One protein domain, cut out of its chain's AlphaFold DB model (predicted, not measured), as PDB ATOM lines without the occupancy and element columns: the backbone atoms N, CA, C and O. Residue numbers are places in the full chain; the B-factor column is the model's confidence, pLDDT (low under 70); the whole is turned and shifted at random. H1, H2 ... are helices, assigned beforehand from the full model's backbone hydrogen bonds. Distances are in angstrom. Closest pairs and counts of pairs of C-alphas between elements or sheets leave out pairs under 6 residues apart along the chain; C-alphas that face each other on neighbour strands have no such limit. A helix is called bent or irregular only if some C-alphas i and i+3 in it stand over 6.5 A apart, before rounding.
ATOM      1  N   PRO A  19     221.263 258.568 300.266       67.31
ATOM      2  CA  PRO A  19     222.154 259.571 300.857       67.31
ATOM      3  C   PRO A  19     223.043 259.016 301.987       67.31
ATOM      4  O   PRO A  19     224.062 259.628 302.335       67.31
ATOM      5  N   ASN A  20     222.680 257.872 302.575       71.00
ATOM      6  CA  ASN A  20     223.489 257.169 303.559       71.00
ATOM      7  C   ASN A  20     224.713 256.452 302.944       71.00
ATOM      8  O   ASN A  20     225.765 256.394 303.589       71.00
ATOM      9  N   SER A  21     224.638 255.984 301.693       78.25
ATOM     10  CA  SER A  21     225.751 255.297 301.017       78.25
ATOM     11  C   SER A  21     226.893 256.265 300.697       78.25
ATOM     12  O   SER A  21     228.052 255.988 301.002       78.25
ATOM     13  N   ILE A  22     226.580 257.483 300.243       85.44
ATOM     14  CA  ILE A  22     227.579 258.536 299.982       85.44
ATOM     15  C   ILE A  22     228.371 258.887 301.251       85.44
ATOM     16  O   ILE A  22     229.584 259.109 301.195       85.44
ATOM     17  N   ARG A  23     227.713 258.939 302.416       87.56
ATOM     18  CA  ARG A  23     228.399 259.181 303.699       87.56
ATOM     19  C   ARG A  23     229.358 258.045 304.037       87.56
ATOM     20  O   ARG A  23     230.476 258.313 304.479       87.56
ATOM     21  N   MET A  24     228.938 256.804 303.797       89.88
ATOM     22  CA  MET A  24     229.788 255.631 303.977       89.88
ATOM     23  C   MET A  24     231.026 255.719 303.075       89.88
ATOM     24  O   MET A  24     232.142 255.679 303.596       89.88
ATOM     25  N   TYR A  25     230.861 255.945 301.767       89.25
ATOM     26  CA  TYR A  25     231.982 256.056 300.823       89.25
ATOM     27  C   TYR A  25     232.943 257.196 301.184       89.25
ATOM     28  O   TYR A  25     234.157 257.002 301.194       89.25
ATOM     29  N   LYS A  26     232.427 258.361 301.601       91.12
ATOM     30  CA  LYS A  26     233.265 259.465 302.108       91.12
ATOM     31  C   LYS A  26     234.099 259.060 303.321       91.12
ATOM     32  O   LYS A  26     235.269 259.424 303.410       91.12
ATOM     33  N   SER A  27     233.518 258.312 304.258       92.94
ATOM     34  CA  SER A  27     234.259 257.844 305.434       92.94
ATOM     35  C   SER A  27     235.324 256.804 305.073       92.94
ATOM     36  O   SER A  27     236.423 256.859 305.619       92.94
ATOM     37  N   GLN A  28     235.049 255.917 304.110       92.88
ATOM     38  CA  GLN A  28     236.031 254.963 303.587       92.88
ATOM     39  C   GLN A  28     237.194 255.675 302.889       92.88
ATOM     40  O   GLN A  28     238.344 255.385 303.204       92.88
ATOM     41  N   LEU A  29     236.918 256.664 302.032       93.56
ATOM     42  CA  LEU A  29     237.953 257.481 301.384       93.56
ATOM     43  C   LEU A  29     238.848 258.191 302.406       93.56
ATOM     44  O   LEU A  29     240.065 258.236 302.242       93.56
ATOM     45  N   TYR A  30     238.269 258.689 303.501       95.25
ATOM     46  CA  TYR A  30     239.050 259.282 304.585       95.25
ATOM     47  C   TYR A  30     239.975 258.264 305.272       95.25
ATOM     48  O   TYR A  30     241.131 258.573 305.560       95.25
ATOM     49  N   GLN A  31     239.499 257.036 305.513       95.19
ATOM     50  CA  GLN A  31     240.349 255.974 306.064       95.19
ATOM     51  C   GLN A  31     241.457 255.570 305.090       95.19
ATOM     52  O   GLN A  31     242.591 255.385 305.521       95.19
ATOM     53  N   ILE A  32     241.162 255.490 303.789       94.19
ATOM     54  CA  ILE A  32     242.167 255.222 302.752       94.19
ATOM     55  C   ILE A  32     243.247 256.303 302.777       94.19
ATOM     56  O   ILE A  32     244.425 255.964 302.836       94.19
ATOM     57  N   ALA A  33     242.870 257.584 302.815       94.81
ATOM     58  CA  ALA A  33     243.826 258.688 302.891       94.81
ATOM     59  C   ALA A  33     244.715 258.594 304.141       94.81
ATOM     60  O   ALA A  33     245.932 258.753 304.055       94.81
ATOM     61  N   LYS A  34     244.128 258.260 305.297       96.50
ATOM     62  CA  LYS A  34     244.876 258.050 306.542       96.50
ATOM     63  C   LYS A  34     245.848 256.869 306.444       96.50
ATOM     64  O   LYS A  34     246.988 256.984 306.887       96.50
ATOM     65  N   CYS A  35     245.413 255.743 305.880       94.06
ATOM     66  CA  CYS A  35     246.261 254.571 305.668       94.06
ATOM     67  C   CYS A  35     247.386 254.859 304.670       94.06
ATOM     68  O   CYS A  35     248.520 254.470 304.922       94.06
ATOM     69  N   ALA A  36     247.093 255.567 303.577       94.69
ATOM     70  CA  ALA A  36     248.079 255.971 302.582       94.69
ATOM     71  C   ALA A  36     249.138 256.899 303.188       94.69
ATOM     72  O   ALA A  36     250.326 256.685 302.971       94.69
ATOM     73  N   GLN A  37     248.728 257.872 304.012       95.00
ATOM     74  CA  GLN A  37     249.663 258.732 304.736       95.00
ATOM     75  C   GLN A  37     250.525 257.929 305.721       95.00
ATOM     76  O   GLN A  37     251.741 258.089 305.738       95.00
ATOM     77  N   GLY A  38     249.919 257.038 306.510       94.50
ATOM     78  CA  GLY A  38     250.674 256.191 307.437       94.50
ATOM     79  C   GLY A  38     251.663 255.274 306.716       94.50
ATOM     80  O   GLY A  38     252.787 255.105 307.172       94.50
ATOM     81  N   LEU A  39     251.274 254.720 305.566       92.25
ATOM     82  CA  LEU A  39     252.161 253.918 304.729       92.25
ATOM     83  C   LEU A  39     253.317 254.762 304.180       92.25
ATOM     84  O   LEU A  39     254.459 254.329 304.246       92.25
ATOM     85  N   PHE A  40     253.034 255.974 303.701       93.19
ATOM     86  CA  PHE A  40     254.050 256.910 303.224       93.19
ATOM     87  C   PHE A  40     255.072 257.280 304.310       93.19
ATOM     88  O   PHE A  40     256.257 257.355 304.022       93.19
ATOM     89  N   GLU A  41     254.636 257.469 305.558       94.06
ATOM     90  CA  GLU A  41     255.530 257.766 306.689       94.06
ATOM     91  C   GLU A  41     256.360 256.552 307.143       94.06
ATOM     92  O   GLU A  41     257.462 256.719 307.669       94.06
ATOM     93  N   LEU A  42     255.830 255.336 306.981       93.44
ATOM     94  CA  LEU A  42     256.519 254.095 307.348       93.44
ATOM     95  C   LEU A  42     257.570 253.673 306.319       93.44
ATOM     96  O   LEU A  42     258.557 253.050 306.704       93.44
ATOM     97  N   LEU A  43     257.343 253.976 305.040       92.75
ATOM     98  CA  LEU A  43     258.269 253.664 303.958       92.75
ATOM     99  C   LEU A  43     259.468 254.611 303.989       92.75
ATOM    100  O   LEU A  43     259.309 255.830 303.991       92.75
ATOM    101  N   GLN A  44     260.673 254.047 303.982       91.31
ATOM    102  CA  GLN A  44     261.919 254.801 303.893       91.31
ATOM    103  C   GLN A  44     262.627 254.550 302.561       91.31
ATOM    104  O   GLN A  44     262.456 253.518 301.906       91.31
ATOM    105  N   ASP A  45     263.463 255.508 302.161       86.19
ATOM    106  CA  ASP A  45     264.283 255.379 300.961       86.19
ATOM    107  C   ASP A  45     265.243 254.185 301.102       86.19
ATOM    108  O   ASP A  45     266.127 254.171 301.960       86.19
ATOM    109  N   GLY A  46     265.084 253.184 300.231       84.62
ATOM    110  CA  GLY A  46     265.902 251.966 300.218       84.62
ATOM    111  C   GLY A  46     265.225 250.718 300.792       84.62
ATOM    112  O   GLY A  46     265.831 249.646 300.746       84.62
ATOM    113  N   ASP A  47     263.983 250.823 301.272       90.25
ATOM    114  CA  ASP A  47     263.210 249.659 301.705       90.25
ATOM    115  C   ASP A  47     262.860 248.738 300.526       90.25
ATOM    116  O   ASP A  47     262.383 249.168 299.472       90.25
ATOM    117  N   VAL A  48     263.069 247.432 300.715       88.75
ATOM    118  CA  VAL A  48     262.660 246.406 299.747       88.75
ATOM    119  C   VAL A  48     261.285 245.892 300.142       88.75
ATOM    120  O   VAL A  48     261.146 245.095 301.071       88.75
ATOM    121  N   LEU A  49     260.263 246.347 299.422       90.56
ATOM    122  CA  LEU A  49     258.897 245.870 299.607       90.56
ATOM    123  C   LEU A  49     258.679 244.525 298.924       90.56
ATOM    124  O   LEU A  49     259.218 244.262 297.850       90.56
ATOM    125  N   GLU A  50     257.836 243.691 299.521       94.50
ATOM    126  CA  GLU A  50     257.410 242.442 298.902       94.50
ATOM    127  C   GLU A  50     256.549 242.723 297.659       94.50
ATOM    128  O   GLU A  50     255.742 243.654 297.651       94.50
ATOM    129  N   ASP A  51     256.707 241.921 296.605       93.94
ATOM    130  CA  ASP A  51     256.076 242.152 295.296       93.94
ATOM    131  C   ASP A  51     254.544 242.280 295.387       93.94
ATOM    132  O   ASP A  51     253.952 243.199 294.820       93.94
ATOM    133  N   TRP A  52     253.887 241.442 296.198       94.44
ATOM    134  CA  TRP A  52     252.434 241.536 296.381       94.44
ATOM    135  C   TRP A  52     252.004 242.855 297.044       94.44
ATOM    136  O   TRP A  52     250.921 243.356 296.744       94.44
ATOM    137  N   VAL A  53     252.831 243.438 297.923       93.50
ATOM    138  CA  VAL A  53     252.551 244.734 298.566       93.50
ATOM    139  C   VAL A  53     252.654 245.846 297.529       93.50
ATOM    140  O   VAL A  53     251.744 246.669 297.426       93.50
ATOM    141  N   GLN A  54     253.712 245.830 296.715       93.12
ATOM    142  CA  GLN A  54     253.905 246.796 295.630       93.12
ATOM    143  C   GLN A  54     252.726 246.766 294.651       93.12
ATOM    144  O   GLN A  54     252.111 247.798 294.382       93.12
ATOM    145  N   GLN A  55     252.339 245.574 294.188       95.62
ATOM    146  CA  GLN A  55     251.219 245.397 293.262       95.62
ATOM    147  C   GLN A  55     249.893 245.896 293.844       95.62
ATOM    148  O   GLN A  55     249.105 246.528 293.136       95.62
ATOM    149  N   ARG A  56     249.634 245.655 295.136       94.56
ATOM    150  CA  ARG A  56     248.410 246.124 295.804       94.56
ATOM    151  C   ARG A  56     248.355 247.642 295.923       94.56
ATOM    152  O   ARG A  56     247.275 248.197 295.728       94.56
ATOM    153  N   ILE A  57     249.481 248.298 296.206       93.81
ATOM    154  CA  ILE A  57     249.562 249.763 296.257       93.81
ATOM    155  C   ILE A  57     249.261 250.347 294.875       93.81
ATOM    156  O   ILE A  57     248.375 251.189 294.766       93.81
ATOM    157  N   MET A  58     249.922 249.844 293.826       94.31
ATOM    158  CA  MET A  58     249.729 250.329 292.452       94.31
ATOM    159  C   MET A  58     248.290 250.123 291.971       94.31
ATOM    160  O   MET A  58     247.648 251.067 291.530       94.31
ATOM    161  N   THR A  59     247.728 248.927 292.171       95.44
ATOM    162  CA  THR A  59     246.340 248.638 291.765       95.44
ATOM    163  C   THR A  59     245.340 249.538 292.496       95.44
ATOM    164  O   THR A  59     244.385 250.023 291.896       95.44
ATOM    165  N   SER A  60     245.543 249.770 293.798       94.19
ATOM    166  CA  SER A  60     244.654 250.641 294.578       94.19
ATOM    167  C   SER A  60     244.759 252.097 294.128       94.19
ATOM    168  O   SER A  60     243.753 252.802 294.103       94.19
ATOM    169  N   TYR A  61     245.965 252.546 293.771       94.69
ATOM    170  CA  TYR A  61     246.193 253.872 293.213       94.69
ATOM    171  C   TYR A  61     245.441 254.049 291.892       94.69
ATOM    172  O   TYR A  61     244.641 254.978 291.792       94.69
ATOM    173  N   ASP A  62     245.610 253.122 290.947       95.62
ATOM    174  CA  ASP A  62     244.969 253.190 289.629       95.62
ATOM    175  C   ASP A  62     243.436 253.247 289.753       95.62
ATOM    176  O   ASP A  62     242.787 254.097 289.147       95.62
ATOM    177  N   GLN A  63     242.853 252.406 290.617       94.69
ATOM    178  CA  GLN A  63     241.405 252.374 290.858       94.69
ATOM    179  C   GLN A  63     240.861 253.688 291.436       94.69
ATOM    180  O   GLN A  63     239.794 254.158 291.036       94.69
ATOM    181  N   ILE A  64     241.570 254.283 292.400       94.19
ATOM    182  CA  ILE A  64     241.155 255.552 293.013       94.19
ATOM    183  C   ILE A  64     241.324 256.701 292.019       94.19
ATOM    184  O   ILE A  64     240.475 257.593 291.969       94.19
ATOM    185  N   GLU A  65     242.401 256.689 291.234       93.81
ATOM    186  CA  GLU A  65     242.678 257.719 290.239       93.81
ATOM    187  C   GLU A  65     241.627 257.717 289.118       93.81
ATOM    188  O   GLU A  65     241.113 258.776 288.760       93.81
ATOM    189  N   GLU A  66     241.257 256.541 288.607       94.25
ATOM    190  CA  GLU A  66     240.202 256.382 287.601       94.25
ATOM    191  C   GLU A  66     238.853 256.905 288.111       94.25
ATOM    192  O   GLU A  66     238.220 257.743 287.459       94.25
ATOM    193  N   ALA A  67     238.447 256.494 289.317       92.62
ATOM    194  CA  ALA A  67     237.210 256.967 289.935       92.62
ATOM    195  C   ALA A  67     237.222 258.488 290.167       92.62
ATOM    196  O   ALA A  67     236.215 259.164 289.948       92.62
ATOM    197  N   PHE A  68     238.360 259.048 290.588       91.88
ATOM    198  CA  PHE A  68     238.515 260.489 290.781       91.88
ATOM    199  C   PHE A  68     238.369 261.256 289.463       91.88
ATOM    200  O   PHE A  68     237.589 262.206 289.401       91.88
ATOM    201  N   LYS A  69     239.065 260.814 288.407       92.75
ATOM    202  CA  LYS A  69     238.992 261.413 287.065       92.75
ATOM    203  C   LYS A  69     237.571 261.379 286.512       92.75
ATOM    204  O   LYS A  69     237.115 262.377 285.965       92.75
ATOM    205  N   PHE A  70     236.858 260.266 286.691       90.94
ATOM    206  CA  PHE A  70     235.461 260.149 286.276       90.94
ATOM    207  C   PHE A  70     234.565 261.178 286.984       90.94
ATOM    208  O   PHE A  70     233.842 261.927 286.333       90.94
ATOM    209  N   VAL A  71     234.655 261.276 288.315       88.88
ATOM    210  CA  VAL A  71     233.850 262.234 289.094       88.88
ATOM    211  C   VAL A  71     234.214 263.686 288.767       88.88
ATOM    212  O   VAL A  71     233.340 264.553 288.734       88.88
ATOM    213  N   GLU A  72     235.494 263.976 288.531       89.44
ATOM    214  CA  GLU A  72     235.948 265.297 288.092       89.44
ATOM    215  C   GLU A  72     235.390 265.647 286.708       89.44
ATOM    216  O   GLU A  72     234.855 266.743 286.530       89.44
ATOM    217  N   TYR A  73     235.444 264.707 285.762       89.88
ATOM    218  CA  TYR A  73     234.883 264.865 284.423       89.88
ATOM    219  C   TYR A  73     233.376 265.134 284.463       89.88
ATOM    220  O   TYR A  73     232.936 266.144 283.921       89.88
ATOM    221  N   GLU A  74     232.598 264.315 285.174       87.75
ATOM    222  CA  GLU A  74     231.146 264.500 285.341       87.75
ATOM    223  C   GLU A  74     230.801 265.855 285.974       87.75
ATOM    224  O   GLU A  74     229.799 266.490 285.643       87.75
ATOM    225  N   LYS A  75     231.650 266.348 286.881       86.31
ATOM    226  CA  LYS A  75     231.460 267.658 287.507       86.31
ATOM    227  C   LYS A  75     231.775 268.820 286.558       86.31
ATOM    228  O   LYS A  75     231.163 269.880 286.688       86.31
ATOM    229  N   LEU A  76     232.745 268.651 285.659       86.62
ATOM    230  CA  LEU A  76     233.128 269.649 284.652       86.62
ATOM    231  C   LEU A  76     232.169 269.662 283.455       86.62
ATOM    232  O   LEU A  76     231.891 270.729 282.908       86.62
ATOM    233  N   TYR A  77     231.651 268.495 283.084       86.00
ATOM    234  CA  TYR A  77     230.757 268.273 281.953       86.00
ATOM    235  C   TYR A  77     229.498 267.546 282.431       86.00
ATOM    236  O   TYR A  77     229.310 266.375 282.098       86.00
TER     237      TYR A  77
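This is residues 19 to 77 of the 181 residues of an uncharacterized protein of Verrucomicrobiales bacterium (UniProt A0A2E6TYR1). Two long helices, H1 and then H2, cross at a slant as an open X, with H2 folding back over the length of H1 after the link of residues 43 to 50 at one end. They come near each other in their middle parts without close contact, and both ends of the X spread free. The printed part has 59 residues, with two named helices, no named strand and the class all helix. The whole is loose, with a radius of gyration of the C-alphas of 14.5 A, and elongated, spanning 42 by 23 by 18 A.

H1, residues 19 to 42, is joined by a short link of 8 residues to H2, residues 51 to 76. H1 and H2 are near each other: no pair of their C-alphas is within 8 A, but 6 pairs are within 10 A. Residues 19 to 28 of H1 stand free, as do residues 40 to 56, of which 40 to 42 belong to H1 and 51 to 56 to H2. Residues 65 to 77, of which 65 to 76 belong to H2, also stand free. In H2 every O i to N i+4 pair is within hydrogen-bond range, and in H1 19 of 20 are.

H1 begins at C-alpha 19, at (222.154, 259.571, 300.857), and measures 35.4 A from first to last C-alpha. H2 measures 37.4 A, from C-alpha 51 at (256.076, 242.152, 295.296) to C-alpha 76 at (233.128, 269.649, 284.652). Neither helix is bent.

The two C-alphas farthest apart are those of Pro 19 and Gly 46, at 44.4 A. The printed part has no cut and no long link. The mean pLDDT of the printed part is 91.2, and residue 19 is the one printed residue under 70.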